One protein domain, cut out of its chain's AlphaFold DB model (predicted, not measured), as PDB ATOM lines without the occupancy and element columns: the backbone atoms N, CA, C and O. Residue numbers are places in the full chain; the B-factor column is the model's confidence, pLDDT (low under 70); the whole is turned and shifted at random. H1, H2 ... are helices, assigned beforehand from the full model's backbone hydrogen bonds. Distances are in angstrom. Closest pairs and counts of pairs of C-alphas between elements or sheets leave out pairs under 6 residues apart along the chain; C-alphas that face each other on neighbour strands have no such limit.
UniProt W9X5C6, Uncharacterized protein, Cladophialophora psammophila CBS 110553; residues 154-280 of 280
ATOM      1  N   TYR A 154     -12.649  40.866  -4.148       77.94
ATOM      2  CA  TYR A 154     -11.856  39.637  -4.191       77.94
ATOM      3  C   TYR A 154     -12.315  38.591  -5.229       77.94
ATOM      4  O   TYR A 154     -11.590  38.353  -6.187       77.94
ATOM      5  N   ALA A 155     -13.511  37.990  -5.125       80.19
ATOM      6  CA  ALA A 155     -13.921  36.930  -6.062       80.19
ATOM      7  C   ALA A 155     -14.056  37.443  -7.505       80.19
ATOM      8  O   ALA A 155     -13.787  36.717  -8.461       80.19
ATOM      9  N   THR A 156     -14.440  38.708  -7.674       81.25
ATOM     10  CA  THR A 156     -14.458  39.384  -8.976       81.25
ATOM     11  C   THR A 156     -13.042  39.532  -9.530       81.25
ATOM     12  O   THR A 156     -12.819  39.309 -10.719       81.25
ATOM     13  N   SER A 157     -12.074  39.856  -8.674       82.94
ATOM     14  CA  SER A 157     -10.655  39.935  -9.022       82.94
ATOM     15  C   SER A 157     -10.084  38.565  -9.351       82.94
ATOM     16  O   SER A 157      -9.432  38.443 -10.381       82.94
ATOM     17  N   CYS A 158     -10.417  37.522  -8.585       83.81
ATOM     18  CA  CYS A 158     -10.048  36.141  -8.898       83.81
ATOM     19  C   CYS A 158     -10.594  35.706 -10.263       83.81
ATOM     20  O   CYS A 158      -9.849  35.141 -11.056       83.81
ATOM     21  N   LYS A 159     -11.855  36.031 -10.588       86.00
ATOM     22  CA  LYS A 159     -12.457  35.738 -11.905       86.00
ATOM     23  C   LYS A 159     -11.783  36.481 -13.060       86.00
ATOM     24  O   LYS A 159     -11.731  35.966 -14.170       86.00
ATOM     25  N   ARG A 160     -11.312  37.709 -12.823       86.25
ATOM     26  CA  ARG A 160     -10.620  38.530 -13.832       86.25
ATOM     27  C   ARG A 160      -9.138  38.183 -13.964       86.25
ATOM     28  O   ARG A 160      -8.515  38.570 -14.952       86.25
ATOM     29  N   ARG A 161      -8.563  37.510 -12.967       89.12
ATOM     30  CA  ARG A 161      -7.139  37.206 -12.907       89.12
ATOM     31  C   ARG A 161      -6.769  36.162 -13.954       89.12
ATOM     32  O   ARG A 161      -7.261  35.041 -13.926       89.12
ATOM     33  N   GLN A 162      -5.843  36.526 -14.833       89.81
ATOM     34  CA  GLN A 162      -5.191  35.577 -15.731       89.81
ATOM     35  C   GLN A 162      -4.087  34.824 -14.986       89.81
ATOM     36  O   GLN A 162      -3.437  35.387 -14.095       89.81
ATOM     37  N   GLN A 163      -3.857  33.564 -15.353       87.44
ATOM     38  CA  GLN A 163      -2.821  32.731 -14.739       87.44
ATOM     39  C   GLN A 163      -1.451  33.435 -14.780       87.44
ATOM     40  O   GLN A 163      -1.081  34.035 -15.785       87.44
ATOM     41  N   GLY A 164      -0.714  33.401 -13.665       85.44
ATOM     42  CA  GLY A 164       0.595  34.060 -13.527       85.44
ATOM     43  C   GLY A 164       0.551  35.562 -13.200       85.44
ATOM     44  O   GLY A 164       1.590  36.169 -12.931       85.44
ATOM     45  N   THR A 165      -0.630  36.191 -13.174       88.94
ATOM     46  CA  THR A 165      -0.745  37.618 -12.827       88.94
ATOM     47  C   THR A 165      -0.352  37.860 -11.369       88.94
ATOM     48  O   THR A 165      -0.941  37.302 -10.443       88.94
ATOM     49  N   GLY A 166       0.625  38.745 -11.160       88.44
ATOM     50  CA  GLY A 166       1.127  39.094  -9.829       88.44
ATOM     51  C   GLY A 166       2.160  38.116  -9.262       88.44
ATOM     52  O   GLY A 166       2.683  38.379  -8.187       88.44
ATOM     53  N   SER A 167       2.522  37.038  -9.970       91.06
ATOM     54  CA  SER A 167       3.522  36.070  -9.485       91.06
ATOM     55  C   SER A 167       4.912  36.679  -9.294       91.06
ATOM     56  O   SER A 167       5.642  36.254  -8.405       91.06
ATOM     57  N   TRP A 168       5.255  37.711 -10.073       93.12
ATOM     58  CA  TRP A 168       6.501  38.465  -9.904       93.12
ATOM     59  C   TRP A 168       6.614  39.096  -8.507       93.12
ATOM     60  O   TRP A 168       7.708  39.168  -7.962       93.12
ATOM     61  N   LEU A 169       5.489  39.515  -7.910       94.19
ATOM     62  CA  LEU A 169       5.471  40.132  -6.583       94.19
ATOM     63  C   LEU A 169       5.796  39.103  -5.500       94.19
ATOM     64  O   LEU A 169       6.474  39.428  -4.536       94.19
ATOM     65  N   LEU A 170       5.355  37.857  -5.683       91.81
ATOM     66  CA  LEU A 170       5.575  36.774  -4.719       91.81
ATOM     67  C   LEU A 170       7.053  36.370  -4.601       91.81
ATOM     68  O   LEU A 170       7.433  35.739  -3.620       91.81
ATOM     69  N   GLN A 171       7.866  36.719  -5.601       93.12
ATOM     70  CA  GLN A 171       9.311  36.482  -5.638       93.12
ATOM     71  C   GLN A 171      10.118  37.712  -5.190       93.12
ATOM     72  O   GLN A 171      11.341  37.645  -5.099       93.12
ATOM     73  N   ASP A 172       9.460  38.845  -4.939       94.94
ATOM     74  CA  ASP A 172      10.128  40.077  -4.539       94.94
ATOM     75  C   ASP A 172      10.530  40.007  -3.059       94.94
ATOM     76  O   ASP A 172       9.692  39.792  -2.180       94.94
ATOM     77  N   ASN A 173      11.808  40.255  -2.765       95.62
ATOM     78  CA  ASN A 173      12.330  40.229  -1.396       95.62
ATOM     79  C   ASN A 173      11.586  41.189  -0.453       95.62
ATOM     80  O   ASN A 173      11.490  40.912   0.738       95.62
ATOM     81  N   ARG A 174      11.031  42.300  -0.958       95.38
ATOM     82  CA  ARG A 174      10.242  43.245  -0.149       95.38
ATOM     83  C   ARG A 174       8.903  42.647   0.267       95.38
ATOM     84  O   ARG A 174       8.451  42.897   1.379       95.38
ATOM     85  N   PHE A 175       8.274  41.872  -0.617       94.69
ATOM     86  CA  PHE A 175       7.031  41.169  -0.314       94.69
ATOM     87  C   PHE A 175       7.272  40.050   0.699       94.69
ATOM     88  O   PHE A 175       6.538  39.949   1.678       94.69
ATOM     89  N   ILE A 176       8.323  39.255   0.490       93.00
ATOM     90  CA  ILE A 176       8.706  38.171   1.404       93.00
ATOM     91  C   ILE A 176       9.008  38.741   2.796       93.00
ATOM     92  O   ILE A 176       8.404  38.311   3.774       93.00
ATOM     93  N   ALA A 177       9.847  39.779   2.875       94.31
ATOM     94  CA  ALA A 177      10.176  40.435   4.139       94.31
ATOM     95  C   ALA A 177       8.936  41.003   4.849       94.31
ATOM     96  O   ALA A 177       8.841  40.913   6.071       94.31
ATOM     97  N   TRP A 178       7.979  41.564   4.102       94.44
ATOM     98  CA  TRP A 178       6.713  42.049   4.656       94.44
ATOM     99  C   TRP A 178       5.860  40.915   5.244       94.44
ATOM    100  O   TRP A 178       5.386  41.033   6.370       94.44
ATOM    101  N   MET A 179       5.708  39.800   4.524       89.44
ATOM    102  CA  MET A 179       4.935  38.642   4.998       89.44
ATOM    103  C   MET A 179       5.535  38.004   6.260       89.44
ATOM    104  O   MET A 179       4.800  37.496   7.103       89.44
ATOM    105  N   GLU A 180       6.861  38.033   6.402       89.62
ATOM    106  CA  GLU A 180       7.572  37.421   7.531       89.62
ATOM    107  C   GLU A 180       7.740  38.354   8.740       89.62
ATOM    108  O   GLU A 180       8.057  37.878   9.828       89.62
ATOM    109  N   SER A 181       7.525  39.666   8.580       91.19
ATOM    110  CA  SER A 181       7.759  40.666   9.631       91.19
ATOM    111  C   SER A 181       6.446  41.128  10.281       91.19
ATOM    112  O   SER A 181       5.718  41.928   9.675       91.19
ATOM    113  N   PRO A 182       6.137  40.714  11.528       88.75
ATOM    114  CA  PRO A 182       4.948  41.173  12.243       88.75
ATOM    115  C   PRO A 182       4.902  42.701  12.373       88.75
ATOM    116  O   PRO A 182       5.915  43.343  12.645       88.75
ATOM    117  N   GLY A 183       3.720  43.291  12.182       87.44
ATOM    118  CA  GLY A 183       3.517  44.742  12.292       87.44
ATOM    119  C   GLY A 183       4.101  45.574  11.143       87.44
ATOM    120  O   GLY A 183       4.066  46.802  11.203       87.44
ATOM    121  N   SER A 184       4.631  44.941  10.092       93.12
ATOM    122  CA  SER A 184       5.149  45.643   8.918       93.12
ATOM    123  C   SER A 184       4.045  45.996   7.907       93.12
ATOM    124  O   SER A 184       2.934  45.465   7.931       93.12
ATOM    125  N   SER A 185       4.333  46.938   7.004       94.38
ATOM    126  CA  SER A 185       3.392  47.415   5.981       94.38
ATOM    127  C   SER A 185       4.045  47.433   4.602       94.38
ATOM    128  O   SER A 185       5.182  47.877   4.461       94.38
ATOM    129  N   LEU A 186       3.301  47.005   3.578       93.81
ATOM    130  CA  LEU A 186       3.725  47.047   2.181       93.81
ATOM    131  C   LEU A 186       2.807  47.961   1.371       93.81
ATOM    132  O   LEU A 186       1.593  47.773   1.330       93.81
ATOM    133  N   TRP A 187       3.403  48.928   0.677       93.81
ATOM    134  CA  TRP A 187       2.685  49.836  -0.211       93.81
ATOM    135  C   TRP A 187       2.946  49.478  -1.678       93.81
ATOM    136  O   TRP A 187       4.041  49.694  -2.198       93.81
ATOM    137  N   LEU A 188       1.923  48.977  -2.374       90.69
ATOM    138  CA  LEU A 188       1.977  48.685  -3.808       90.69
ATOM    139  C   LEU A 188       1.315  49.815  -4.614       90.69
ATOM    140  O   LEU A 188       0.097  49.984  -4.585       90.69
ATOM    141  N   HIS A 189       2.103  50.566  -5.385       91.19
ATOM    142  CA  HIS A 189       1.610  51.657  -6.234       91.19
ATOM    143  C   HIS A 189       1.889  51.424  -7.722       91.19
ATOM    144  O   HIS A 189       2.703  50.595  -8.111       91.19
ATOM    145  N   GLY A 190       1.197  52.179  -8.576       89.25
ATOM    146  CA  GLY A 190       1.410  52.161 -10.024       89.25
ATOM    147  C   GLY A 190       0.407  53.052 -10.750       89.25
ATOM    148  O   GLY A 190      -0.481  53.626 -10.116       89.25
ATOM    149  N   ILE A 191       0.479  53.103 -12.075       90.88
ATOM    150  CA  ILE A 191      -0.464  53.872 -12.900       90.88
ATOM    151  C   ILE A 191      -1.901  53.304 -12.837       90.88
ATOM    152  O   ILE A 191      -2.090  52.116 -12.532       90.88
ATOM    153  N   PRO A 192      -2.946  54.109 -13.090       88.25
ATOM    154  CA  PRO A 192      -4.307  53.602 -13.257       88.25
ATOM    155  C   PRO A 192      -4.369  52.487 -14.312       88.25
ATOM    156  O   PRO A 192      -3.642  52.516 -15.298       88.25
ATOM    157  N   GLY A 193      -5.204  51.470 -14.087       84.81
ATOM    158  CA  GLY A 193      -5.358  50.351 -15.026       84.81
ATOM    159  C   GLY A 193      -4.262  49.275 -14.985       84.81
ATOM    160  O   GLY A 193      -4.451  48.226 -15.588       84.81
ATOM    161  N   CYS A 194      -3.175  49.434 -14.217       87.81
ATOM    162  CA  CYS A 194      -2.084  48.442 -14.164       87.81
ATOM    163  C   CYS A 194      -2.402  47.141 -13.387       87.81
ATOM    164  O   CYS A 194      -1.493  46.410 -13.005       87.81
ATOM    165  N   GLY A 195      -3.673  46.872 -13.077       86.75
ATOM    166  CA  GLY A 195      -4.089  45.614 -12.449       86.75
ATOM    167  C   GLY A 195      -3.881  45.498 -10.933       86.75
ATOM    168  O   GLY A 195      -3.972  44.391 -10.420       86.75
ATOM    169  N   LYS A 196      -3.667  46.593 -10.186       89.69
ATOM    170  CA  LYS A 196      -3.483  46.566  -8.709       89.69
ATOM    171  C   LYS A 196      -4.537  45.741  -7.955       89.69
ATOM    172  O   LYS A 196      -4.186  44.939  -7.103       89.69
ATOM    173  N   ILE A 197      -5.809  45.910  -8.315       86.88
ATOM    174  CA  ILE A 197      -6.944  45.181  -7.719       86.88
ATOM    175  C   ILE A 197      -6.871  43.673  -8.029       86.88
ATOM    176  O   ILE A 197      -7.221  42.839  -7.208       86.88
ATOM    177  N   VAL A 198      -6.373  43.294  -9.208       89.88
ATOM    178  CA  VAL A 198      -6.166  41.880  -9.557       89.88
ATOM    179  C   VAL A 198      -4.964  41.305  -8.799       89.88
ATOM    180  O   VAL A 198      -4.998  40.153  -8.378       89.88
ATOM    181  N   ILE A 199      -3.920  42.112  -8.583       91.69
ATOM    182  CA  ILE A 199      -2.736  41.716  -7.809       91.69
ATOM    183  C   ILE A 199      -3.084  41.506  -6.329       91.69
ATOM    184  O   ILE A 199      -2.564  40.565  -5.734       91.69
ATOM    185  N   SER A 200      -3.981  42.304  -5.730       89.75
ATOM    186  CA  SER A 200      -4.383  42.097  -4.328       89.75
ATOM    187  C   SER A 200      -5.016  40.723  -4.096       89.75
ATOM    188  O   SER A 200      -4.758  40.112  -3.064       89.75
ATOM    189  N   ALA A 201      -5.741  40.174  -5.078       89.44
ATOM    190  CA  ALA A 201      -6.235  38.801  -4.996       89.44
ATOM    191  C   ALA A 201      -5.096  37.770  -4.917       89.44
ATOM    192  O   ALA A 201      -5.186  36.812  -4.160       89.44
ATOM    193  N   THR A 202      -4.000  37.972  -5.659       91.69
ATOM    194  CA  THR A 202      -2.810  37.101  -5.594       91.69
ATOM    195  C   THR A 202      -2.123  37.174  -4.230       91.69
ATOM    196  O   THR A 202      -1.640  36.159  -3.735       91.69
ATOM    197  N   ILE A 203      -2.110  38.354  -3.604       91.00
ATOM    198  CA  ILE A 203      -1.578  38.539  -2.246       91.00
ATOM    199  C   ILE A 203      -2.436  37.782  -1.224       91.00
ATOM    200  O   ILE A 203      -1.891  37.058  -0.395       91.00
ATOM    201  N   ILE A 204      -3.764  37.923  -1.302       89.56
ATOM    202  CA  ILE A 204      -4.703  37.261  -0.385       89.56
ATOM    203  C   ILE A 204      -4.613  35.735  -0.520       89.56
ATOM    204  O   ILE A 204      -4.479  35.066   0.500       89.56
ATOM    205  N   ASP A 205      -4.609  35.188  -1.743       89.31
ATOM    206  CA  ASP A 205      -4.432  33.740  -1.957       89.31
ATOM    207  C   ASP A 205      -3.129  33.241  -1.330       89.31
ATOM    208  O   ASP A 205      -3.132  32.269  -0.581       89.31
ATOM    209  N   ARG A 206      -2.013  33.949  -1.560       89.88
ATOM    210  CA  ARG A 206      -0.726  33.571  -0.971       89.88
ATOM    211  C   ARG A 206      -0.776  33.570   0.559       89.88
ATOM    212  O   ARG A 206      -0.209  32.668   1.170       89.88
ATOM    213  N   ALA A 207      -1.418  34.566   1.167       88.56
ATOM    214  CA  ALA A 207      -1.550  34.658   2.619       88.56
ATOM    215  C   ALA A 207      -2.400  33.513   3.195       88.56
ATOM    216  O   ALA A 207      -2.039  32.952   4.230       88.56
ATOM    217  N   LEU A 208      -3.485  33.142   2.508       86.31
ATOM    218  CA  LEU A 208      -4.335  32.007   2.872       86.31
ATOM    219  C   LEU A 208      -3.591  30.665   2.728       86.31
ATOM    220  O   LEU A 208      -3.677  29.824   3.621       86.31
ATOM    221  N   ASP A 209      -2.802  30.489   1.663       86.69
ATOM    222  CA  ASP A 209      -2.021  29.268   1.399       86.69
ATOM    223  C   ASP A 209      -0.912  29.017   2.434       86.69
ATOM    224  O   ASP A 209      -0.536  27.875   2.692       86.69
ATOM    225  N   MET A 210      -0.355  30.074   3.031       80.06
ATOM    226  CA  MET A 210       0.720  29.970   4.029       80.06
ATOM    227  C   MET A 210       0.240  29.482   5.404       80.06
ATOM    228  O   MET A 210       1.049  29.410   6.327       80.06
ATOM    229  N   ALA A 211      -1.050  29.153   5.554       66.69
ATOM    230  CA  ALA A 211      -1.672  28.786   6.825       66.69
ATOM    231  C   ALA A 211      -1.426  29.826   7.937       66.69
ATOM    232  O   ALA A 211      -1.360  29.486   9.120       66.69
ATOM    233  N   HIS A 212      -1.284  31.106   7.568       66.31
ATOM    234  CA  HIS A 212      -1.213  32.176   8.555       66.31
ATOM    235  C   HIS A 212      -2.532  32.225   9.336       66.31
ATOM    236  O   HIS A 212      -3.597  32.221   8.718       66.31
ATOM    237  N   PRO A 213      -2.486  32.274  10.680       64.88
ATOM    238  CA  PRO A 213      -3.641  31.896  11.480       64.88
ATOM    239  C   PRO A 213      -4.835  32.848  11.406       64.88
ATOM    240  O   PRO A 213      -5.898  32.432  11.828       64.88
ATOM    241  N   ASN A 214      -4.722  34.067  10.867       79.94
ATOM    242  CA  ASN A 214      -5.853  35.001  10.799       79.94
ATOM    243  C   ASN A 214      -5.720  35.982   9.620       79.94
ATOM    244  O   ASN A 214      -5.188  37.081   9.784       79.94
ATOM    245  N   VAL A 215      -6.189  35.614   8.424       87.25
ATOM    246  CA  VAL A 215      -6.184  36.521   7.260       87.25
ATOM    247  C   VAL A 215      -7.523  37.250   7.184       87.25
ATOM    248  O   VAL A 215      -8.580  36.633   7.058       87.25
ATOM    249  N   ILE A 216      -7.480  38.580   7.236       89.88
ATOM    250  CA  ILE A 216      -8.647  39.456   7.086       89.88
ATOM    251  C   ILE A 216      -8.343  40.549   6.065       89.88
ATOM    252  O   ILE A 216      -7.208  41.013   5.961       89.88
ATOM    253  N   TYR A 217      -9.342  40.964   5.291       89.25
ATOM    254  CA  TYR A 217      -9.148  41.959   4.235       89.25
ATOM    255  C   TYR A 217     -10.403  42.795   3.984       89.25
ATOM    256  O   TYR A 217     -11.536  42.367   4.218       89.25
ATOM    257  N   PHE A 218     -10.203  44.015   3.484       87.06
ATOM    258  CA  PHE A 218     -11.283  44.913   3.092       87.06
ATOM    259  C   PHE A 218     -10.877  45.751   1.880       87.06
ATOM    260  O   PHE A 218      -9.825  46.386   1.879       87.06
ATOM    261  N   ASP A 219     -11.743  45.787   0.868       83.00
ATOM    262  CA  ASP A 219     -11.539  46.587  -0.336       83.00
ATOM    263  C   ASP A 219     -12.303  47.913  -0.223       83.00
ATOM    264  O   ASP A 219     -13.536  47.940  -0.299       83.00
ATOM    265  N   PHE A 220     -11.572  49.022  -0.093       82.44
ATOM    266  CA  PHE A 220     -12.150  50.358  -0.231       82.44
ATOM    267  C   PHE A 220     -12.456  50.632  -1.707       82.44
ATOM    268  O   PHE A 220     -11.553  50.704  -2.542       82.44
ATOM    269  N   ASP A 221     -13.739  50.774  -2.031       74.25
ATOM    270  CA  ASP A 221     -14.220  50.974  -3.397       74.25
ATOM    271  C   ASP A 221     -14.927  52.324  -3.525       74.25
ATOM    272  O   ASP A 221     -15.796  52.676  -2.724       74.25
ATOM    273  N   PHE A 222     -14.577  53.071  -4.569       66.94
ATOM    274  CA  PHE A 222     -15.196  54.351  -4.871       66.94
ATOM    275  C   PHE A 222     -16.583  54.199  -5.506       66.94
ATOM    276  O   PHE A 222     -17.334  55.165  -5.497       66.94
ATOM    277  N   ASN A 223     -16.973  53.028  -6.005       64.81
ATOM    278  CA  ASN A 223     -18.254  52.856  -6.696       64.81
ATOM    279  C   ASN A 223     -19.466  52.661  -5.761       64.81
ATOM    280  O   ASN A 223     -20.593  52.655  -6.247       64.81
ATOM    281  N   GLY A 224     -19.273  52.515  -4.441       62.09
ATOM    282  CA  GLY A 224     -20.375  52.346  -3.483       62.09
ATOM    283  C   GLY A 224     -20.188  53.134  -2.186       62.09
ATOM    284  O   GLY A 224     -19.162  53.004  -1.522       62.09
ATOM    285  N   ASP A 225     -21.206  53.899  -1.781       60.81
ATOM    286  CA  ASP A 225     -21.151  54.820  -0.630       60.81
ATOM    287  C   ASP A 225     -20.814  54.149   0.712       60.81
ATOM    288  O   ASP A 225     -20.214  54.772   1.589       60.81
ATOM    289  N   GLN A 226     -21.147  52.865   0.884       61.88
ATOM    290  CA  GLN A 226     -20.847  52.130   2.118       61.88
ATOM    291  C   GLN A 226     -19.401  51.620   2.187       61.88
ATOM    292  O   GLN A 226     -18.839  51.562   3.280       61.88
ATOM    293  N   LYS A 227     -18.758  51.316   1.049       66.75
ATOM    294  CA  LYS A 227     -17.368  50.812   0.996       66.75
ATOM    295  C   LYS A 227     -16.310  51.907   1.191       66.75
ATOM    296  O   LYS A 227     -15.120  51.616   1.191       66.75
ATOM    297  N   ARG A 228     -16.740  53.157   1.387       69.94
ATOM    298  CA  ARG A 228     -15.873  54.311   1.672       69.94
ATOM    299  C   ARG A 228     -15.706  54.593   3.167       69.94
ATOM    300  O   ARG A 228     -14.827  55.360   3.544       69.94
ATOM    301  N   LYS A 229     -16.561  54.025   4.024       81.25
ATOM    302  CA  LYS A 229     -16.605  54.375   5.448       81.25
ATOM    303  C   LYS A 229     -15.703  53.459   6.267       81.25
ATOM    304  O   LYS A 229     -15.812  52.238   6.189       81.25
ATOM    305  N   PHE A 230     -14.891  54.068   7.126       85.62
ATOM    306  CA  PHE A 230     -14.040  53.367   8.088       85.62
ATOM    307  C   PHE A 230     -14.829  52.386   8.968       85.62
ATOM    308  O   PHE A 230     -14.447  51.227   9.100       85.62
ATOM    309  N   ASN A 231     -15.993  52.809   9.475       87.81
ATOM    310  CA  ASN A 231     -16.852  51.951  10.292       87.81
ATOM    311  C   ASN A 231     -17.326  50.695   9.545       87.81
ATOM    312  O   ASN A 231     -17.394  49.625  10.139       87.81
ATOM    313  N   THR A 232     -17.581  50.778   8.237       86.81
ATOM    314  CA  THR A 232     -17.927  49.598   7.431       86.81
ATOM    315  C   THR A 232     -16.764  48.609   7.359       86.81
ATOM    316  O   THR A 232     -16.970  47.402   7.498       86.81
ATOM    317  N   ALA A 233     -15.542  49.119   7.177       88.25
ATOM    318  CA  ALA A 233     -14.338  48.296   7.178       88.25
ATOM    319  C   ALA A 233     -14.150  47.604   8.532       88.25
ATOM    320  O   ALA A 233     -14.030  46.383   8.569       88.25
ATOM    321  N   LEU A 234     -14.234  48.350   9.640       91.31
ATOM    322  CA  LEU A 234     -14.137  47.796  10.995       91.31
ATOM    323  C   LEU A 234     -15.131  46.660  11.233       91.31
ATOM    324  O   LEU A 234     -14.737  45.585  11.672       91.31
ATOM    325  N   ARG A 235     -16.411  46.864  10.911       92.00
ATOM    326  CA  ARG A 235     -17.455  45.848  11.114       92.00
ATOM    327  C   ARG A 235     -17.205  44.580  10.300       92.00
ATOM    328  O   ARG A 235     -17.375  43.477  10.817       92.00
ATOM    329  N   SER A 236     -16.769  44.734   9.047       90.19
ATOM    330  CA  SER A 236     -16.395  43.606   8.190       90.19
ATOM    331  C   SER A 236     -15.196  42.840   8.753       90.19
ATOM    332  O   SER A 236     -15.247  41.617   8.868       90.19
ATOM    333  N   LEU A 237     -14.142  43.554   9.153       91.38
ATOM    334  CA  LEU A 237     -12.919  42.961   9.692       91.38
ATOM    335  C   LEU A 237     -13.168  42.252  11.033       91.38
ATOM    336  O   LEU A 237     -12.721  41.121  11.196       91.38
ATOM    337  N   ILE A 238     -13.952  42.852  11.937       93.75
ATOM    338  CA  ILE A 238     -14.381  42.231  13.204       93.75
ATOM    339  C   ILE A 238     -15.081  40.903  12.935       93.75
ATOM    340  O   ILE A 238     -14.749  39.899  13.553       93.75
ATOM    341  N   MET A 239     -16.024  40.864  11.991       92.75
ATOM    342  CA  MET A 239     -16.744  39.632  11.674       92.75
ATOM    343  C   MET A 239     -15.846  38.573  11.021       92.75
ATOM    344  O   MET A 239     -16.011  37.384  11.289       92.75
ATOM    345  N   GLN A 240     -14.908  38.974  10.157       91.31
ATOM    346  CA  GLN A 240     -13.941  38.043   9.568       91.31
ATOM    347  C   GLN A 240     -13.018  37.448  10.635       91.31
ATOM    348  O   GLN A 240     -12.782  36.242  10.613       91.31
ATOM    349  N   LEU A 241     -12.541  38.267  11.575       91.44
ATOM    350  CA  LEU A 241     -11.671  37.830  12.663       91.44
ATOM    351  C   LEU A 241     -12.427  36.960  13.675       91.44
ATOM    352  O   LEU A 241     -11.959  35.888  14.041       91.44
ATOM    353  N   ALA A 242     -13.646  37.355  14.048       91.69
ATOM    354  CA  ALA A 242     -14.504  36.621  14.978       91.69
ATOM    355  C   ALA A 242     -14.823  35.186  14.523       91.69
ATOM    356  O   ALA A 242     -15.065  34.318  15.357       91.69
ATOM    357  N   LYS A 243     -14.829  34.932  13.208       88.56
ATOM    358  CA  LYS A 243     -15.004  33.591  12.624       88.56
ATOM    359  C   LYS A 243     -13.746  32.723  12.697       88.56
ATOM    360  O   LYS A 243     -13.859  31.513  12.541       88.56
ATOM    361  N   GLN A 244     -12.578  33.335  12.868       88.06
ATOM    362  CA  GLN A 244     -11.278  32.661  12.853       88.06
ATOM    363  C   GLN A 244     -10.751  32.401  14.269       88.06
ATOM    364  O   GLN A 244     -10.070  31.402  14.492       88.06
ATOM    365  N   VAL A 245     -11.114  33.242  15.243       88.25
ATOM    366  CA  VAL A 245     -10.661  33.095  16.634       88.25
ATOM    367  C   VAL A 245     -11.645  32.290  17.500       88.25
ATOM    368  O   VAL A 245     -12.866  32.432  17.348       88.25
ATOM    369  N   PRO A 246     -11.153  31.473  18.454       83.12
ATOM    370  CA  PRO A 246     -12.007  30.790  19.423       83.12
ATOM    371  C   PRO A 246     -12.894  31.782  20.184       83.12
ATOM    372  O   PRO A 246     -12.423  32.827  20.620       83.12
ATOM    373  N   ASN A 247     -14.175  31.451  20.354       82.81
ATOM    374  CA  ASN A 247     -15.183  32.295  21.014       82.81
ATOM    375  C   ASN A 247     -15.433  33.675  20.367       82.81
ATOM    376  O   ASN A 247     -16.224  34.452  20.900       82.81
ATOM    377  N   GLY A 248     -14.855  33.982  19.200       88.56
ATOM    378  CA  GLY A 248     -14.989  35.304  18.581       88.56
ATOM    379  C   GLY A 248     -16.436  35.682  18.251       88.56
ATOM    380  O   GLY A 248     -16.876  36.795  18.535       88.56
ATOM    381  N   ILE A 249     -17.225  34.741  17.722       89.00
ATOM    382  CA  ILE A 249     -18.664  34.951  17.474       89.00
ATOM    383  C   ILE A 249     -19.425  35.245  18.773       89.00
ATOM    384  O   ILE A 249     -20.339  36.071  18.772       89.00
ATOM    385  N   GLN A 250     -19.037  34.614  19.883       83.00
ATOM    386  CA  GLN A 250     -19.672  34.840  21.178       83.00
ATOM    387  C   GLN A 250     -19.359  36.243  21.718       83.00
ATOM    388  O   GLN A 250     -20.256  36.902  22.237       83.00
ATOM    389  N   GLU A 251     -18.144  36.758  21.522       88.38
ATOM    390  CA  GLU A 251     -17.806  38.143  21.878       88.38
ATOM    391  C   GLU A 251     -18.634  39.163  21.083       88.38
ATOM    392  O   GLU A 251     -19.228  40.083  21.653       88.38
ATOM    393  N   VAL A 252     -18.768  38.966  19.768       91.94
ATOM    394  CA  VAL A 252     -19.611  39.836  18.927       91.94
ATOM    395  C   VAL A 252     -21.083  39.747  19.344       91.94
ATOM    396  O   VAL A 252     -21.805  40.746  19.329       91.94
ATOM    397  N   ARG A 253     -21.534  38.567  19.773       88.69
ATOM    398  CA  ARG A 253     -22.875  38.368  20.323       88.69
ATOM    399  C   ARG A 253     -23.077  39.095  21.656       88.69
ATOM    400  O   ARG A 253     -24.140  39.673  21.870       88.69
ATOM    401  N   ASN A 254     -22.078  39.112  22.533       85.00
ATOM    402  CA  ASN A 254     -22.137  39.887  23.771       85.00
ATOM    403  C   ASN A 254     -22.320  41.380  23.457       85.00
ATOM    404  O   ASN A 254     -23.210  42.020  24.015       85.00
ATOM    405  N   LEU A 255     -21.583  41.902  22.471       89.75
ATOM    406  CA  LEU A 255     -21.760  43.277  21.994       89.75
ATOM    407  C   LEU A 255     -23.159  43.526  21.405       89.75
ATOM    408  O   LEU A 255     -23.738  44.587  21.636       89.75
ATOM    409  N   HIS A 256     -23.732  42.561  20.679       90.69
ATOM    410  CA  HIS A 256     -25.121  42.640  20.209       90.69
ATOM    411  C   HIS A 256     -26.099  42.813  21.378       90.69
ATOM    412  O   HIS A 256     -26.980  43.674  21.320       90.69
ATOM    413  N   PHE A 257     -25.925  42.053  22.464       82.81
ATOM    414  CA  PHE A 257     -26.746  42.196  23.669       82.81
ATOM    415  C   PHE A 257     -26.549  43.551  24.360       82.81
ATOM    416  O   PHE A 257     -27.540  44.200  24.698       82.81
ATOM    417  N   GLU A 258     -25.304  44.015  24.502       84.88
ATOM    418  CA  GLU A 258     -24.983  45.352  25.029       84.88
ATOM    419  C   GLU A 258     -25.660  46.466  24.207       84.88
ATOM    420  O   GLU A 258     -26.110  47.475  24.754       84.88
ATOM    421  N   CYS A 259     -25.825  46.259  22.898       87.81
ATOM    422  CA  CYS A 259     -26.498  47.177  21.977       87.81
ATOM    423  C   CYS A 259     -28.031  47.018  21.957       87.81
ATOM    424  O   CYS A 259     -28.661  47.133  20.901       87.81
ATOM    425  N   ARG A 260     -28.639  46.786  23.130       84.81
ATOM    426  CA  ARG A 260     -30.086  46.552  23.311       84.81
ATOM    427  C   ARG A 260     -30.601  45.413  22.436       84.81
ATOM    428  O   ARG A 260     -31.565  45.581  21.694       84.81
ATOM    429  N   ASP A 261     -29.920  44.276  22.509       79.19
ATOM    430  CA  ASP A 261     -30.252  43.083  21.725       79.19
ATOM    431  C   ASP A 261     -30.357  43.367  20.213       79.19
ATOM    432  O   ASP A 261     -31.300  42.966  19.534       79.19
ATOM    433  N   GLY A 262     -29.382  44.112  19.688       83.94
ATOM    434  CA  GLY A 262     -29.262  44.413  18.262       83.94
ATOM    435  C   GLY A 262     -30.148  45.548  17.745       83.94
ATOM    436  O   GLY A 262     -30.110  45.852  16.553       83.94
ATOM    437  N   GLN A 263     -30.921  46.215  18.607       84.06
ATOM    438  CA  GLN A 263     -31.735  47.370  18.200       84.06
ATOM    439  C   GLN A 263     -30.887  48.592  17.835       84.06
ATOM    440  O   GLN A 263     -31.315  49.436  17.047       84.06
ATOM    441  N   LEU A 264     -29.693  48.711  18.421       89.19
ATOM    442  CA  LEU A 264     -28.763  49.800  18.155       89.19
ATOM    443  C   LEU A 264     -27.537  49.297  17.397       89.19
ATOM    444  O   LEU A 264     -27.076  48.172  17.581       89.19
ATOM    445  N   GLN A 265     -26.985  50.170  16.558       92.88
ATOM    446  CA  GLN A 265     -25.691  49.946  15.925       92.88
ATOM    447  C   GLN A 265     -24.560  50.274  16.909       92.88
ATOM    448  O   GLN A 265     -24.642  51.296  17.605       92.88
ATOM    449  N   PRO A 266     -23.481  49.475  16.942       92.56
ATOM    450  CA  PRO A 266     -22.322  49.785  17.759       92.56
ATOM    451  C   PRO A 266     -21.647  51.060  17.242       92.56
ATOM    452  O   PRO A 266     -21.469  51.260  16.034       92.56
ATOM    453  N   GLN A 267     -21.277  51.925  18.184       92.69
ATOM    454  CA  GLN A 267     -20.488  53.124  17.912       92.69
ATOM    455  C   GLN A 267     -19.031  52.748  17.625       92.69
ATOM    456  O   GLN A 267     -18.560  51.691  18.044       92.69
ATOM    457  N   GLU A 268     -18.295  53.644  16.973       92.94
ATOM    458  CA  GLU A 268     -16.893  53.428  16.592       92.94
ATOM    459  C   GLU A 268     -16.008  53.005  17.775       92.94
ATOM    460  O   GLU A 268     -15.270  52.030  17.684       92.94
ATOM    461  N   VAL A 269     -16.165  53.654  18.933       94.50
ATOM    462  CA  VAL A 269     -15.418  53.312  20.158       94.50
ATOM    463  C   VAL A 269     -15.671  51.865  20.602       94.50
ATOM    464  O   VAL A 269     -14.761  51.199  21.088       94.50
ATOM    465  N   ALA A 270     -16.898  51.364  20.445       94.38
ATOM    466  CA  ALA A 270     -17.231  49.985  20.794       94.38
ATOM    467  C   ALA A 270     -16.651  48.990  19.778       94.38
ATOM    468  O   ALA A 270     -16.179  47.926  20.172       94.38
ATOM    469  N   LEU A 271     -16.629  49.354  18.492       94.75
ATOM    470  CA  LEU A 271     -16.011  48.555  17.432       94.75
ATOM    471  C   LEU A 271     -14.495  48.436  17.617       94.75
ATOM    472  O   LEU A 271     -13.966  47.336  17.517       94.75
ATOM    473  N   LEU A 272     -13.807  49.531  17.946       94.88
ATOM    474  CA  LEU A 272     -12.367  49.510  18.224       94.88
ATOM    475  C   LEU A 272     -12.046  48.618  19.427       94.88
ATOM    476  O   LEU A 272     -11.229  47.713  19.317       94.88
ATOM    477  N   LYS A 273     -12.786  48.777  20.533       94.81
ATOM    478  CA  LYS A 273     -12.648  47.898  21.705       94.81
ATOM    479  C   LYS A 273     -12.908  46.429  21.378       94.81
ATOM    480  O   LYS A 273     -12.296  45.559  21.986       94.81
ATOM    481  N   MET A 274     -13.850  46.143  20.481       95.19
ATOM    482  CA  MET A 274     -14.121  44.777  20.036       95.19
ATOM    483  C   MET A 274     -12.965  44.227  19.196       95.19
ATOM    484  O   MET A 274     -12.559  43.090  19.404       95.19
ATOM    485  N   MET A 275     -12.409  45.030  18.286       93.25
ATOM    486  CA  MET A 275     -11.231  44.641  17.513       93.25
ATOM    487  C   MET A 275     -10.054  44.299  18.436       93.25
ATOM    488  O   MET A 275      -9.472  43.231  18.285       93.25
ATOM    489  N   ASP A 276      -9.766  45.151  19.425       92.56
ATOM    490  CA  ASP A 276      -8.691  44.911  20.395       92.56
ATOM    491  C   ASP A 276      -8.913  43.599  21.163       92.56
ATOM    492  O   ASP A 276      -8.006  42.777  21.256       92.56
ATOM    493  N   ARG A 277     -10.144  43.342  21.635       91.44
ATOM    494  CA  ARG A 277     -10.489  42.084  22.325       91.44
ATOM    495  C   ARG A 277     -10.255  40.839  21.468       91.44
ATOM    496  O   ARG A 277      -9.872  39.808  22.006       91.44
ATOM    497  N   LEU A 278     -10.538  40.909  20.167       90.38
ATOM    498  CA  LEU A 278     -10.378  39.770  19.260       90.38
ATOM    499  C   LEU A 278      -8.915  39.529  18.861       90.38
ATOM    500  O   LEU A 278      -8.577  38.410  18.478       90.38
ATOM    501  N   LEU A 279      -8.068  40.561  18.919       87.31
ATOM    502  CA  LEU A 279      -6.644  40.465  18.591       87.31
ATOM    503  C   LEU A 279      -5.792  39.912  19.747       87.31
ATOM    504  O   LEU A 279      -4.742  39.332  19.464       87.31
ATOM    505  N   GLY A 280      -6.273  40.014  20.993       78.81
ATOM    506  CA  GLY A 280      -5.602  39.500  22.194       78.81
ATOM    507  C   GLY A 280      -4.764  40.553  22.898       78.81
ATOM    508  O   GLY A 280      -3.602  40.751  22.481       78.81
TER     509      GLY A 280
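Overview. This is residues 154 to 280 of the 280 residues of an uncharacterized protein of Cladophialophora psammophila CBS 110553 (UniProt W9X5C6). Look for two loose helical lobes set end to end, with a long loop of the backbone running between them: in the first lobe H1 packs on H4 while H2 and H3 lie near H4, and in the second H5 and H7 lie side by side with H6 meeting the last turn of H5. Residues 189 to 194, in the loop before H4, stick out. You will read 127 residues with seven named helices, H1 to H7 in chain order, and no named strand; the class is all helix. The whole is only just loose, close to compact, with a radius of gyration of the C-alphas of 16.9 A, and it is elongated, spanning 49 by 32 by 23 A.

Arrangement. Begin at H1, residues 154 to 160, which touches H4, residues 196 to 209, at Ser 157 and Val 198, whose C-alphas, the closest, are 4.9 A apart. They stand at a steep tilt of 64 degrees, opposite ways, and H4 touches H1 with residues 197 to 201 alone. H2, residues 167 to 170, is close to H4 but not clearly touching, the closest C-alphas being those of Ser 167 and Thr 202 at 7.5 A. H3, residues 173 to 180, is also close to H4 but not clearly touching, with the closest C-alphas, of Met 179 and Ala 207, 8.0 A apart. Farther on, H5, residues 230 to 242, is apart from H4. H5 touches H7, residues 268 to 279, at a shallow tilt of 29 degrees, the same way; the closest C-alphas, of Ile 238 and Met 275, are 5.9 A apart. H6, residues 248 to 258, touches H5 residues 239 to 242 alone, with the closest C-alphas, of Ala 242 and Gly 248, 3.9 A apart. H6 and H7 form a helical hairpin and only just touch, with 3 pairs of C-alphas within 8 A; the closest are Gly 248 and Leu 278, 6.5 A. Every O i to N i+4 pair is within hydrogen-bond range in H1, H3, H5, H6 and H7; in H4 8 of 10 are, and H2 is too short for such a pair.

Along the chain. Find C-alpha 154 at (-11.856, 39.637, -4.191), where H1 begins. H4 starts at C-alpha 196, (-3.483, 46.566, -8.709), and is 20.1 A long; H5 is 18.1 A, H7 16.6 A and H6 15.6 A. H7 ends at C-alpha 279, (-6.644, 40.465, 18.591).

Size, cuts and confidence. The two C-alphas farthest apart, of Trp 168 and Arg 260, are 50.1 A apart. The printed part has no cut; its long links are H3 to H4, 15 residues, and H4 to H5, 20 residues. Mean pLDDT of the printed part is 87.0, and residues 211 to 213 and 222 to 228 are under 70.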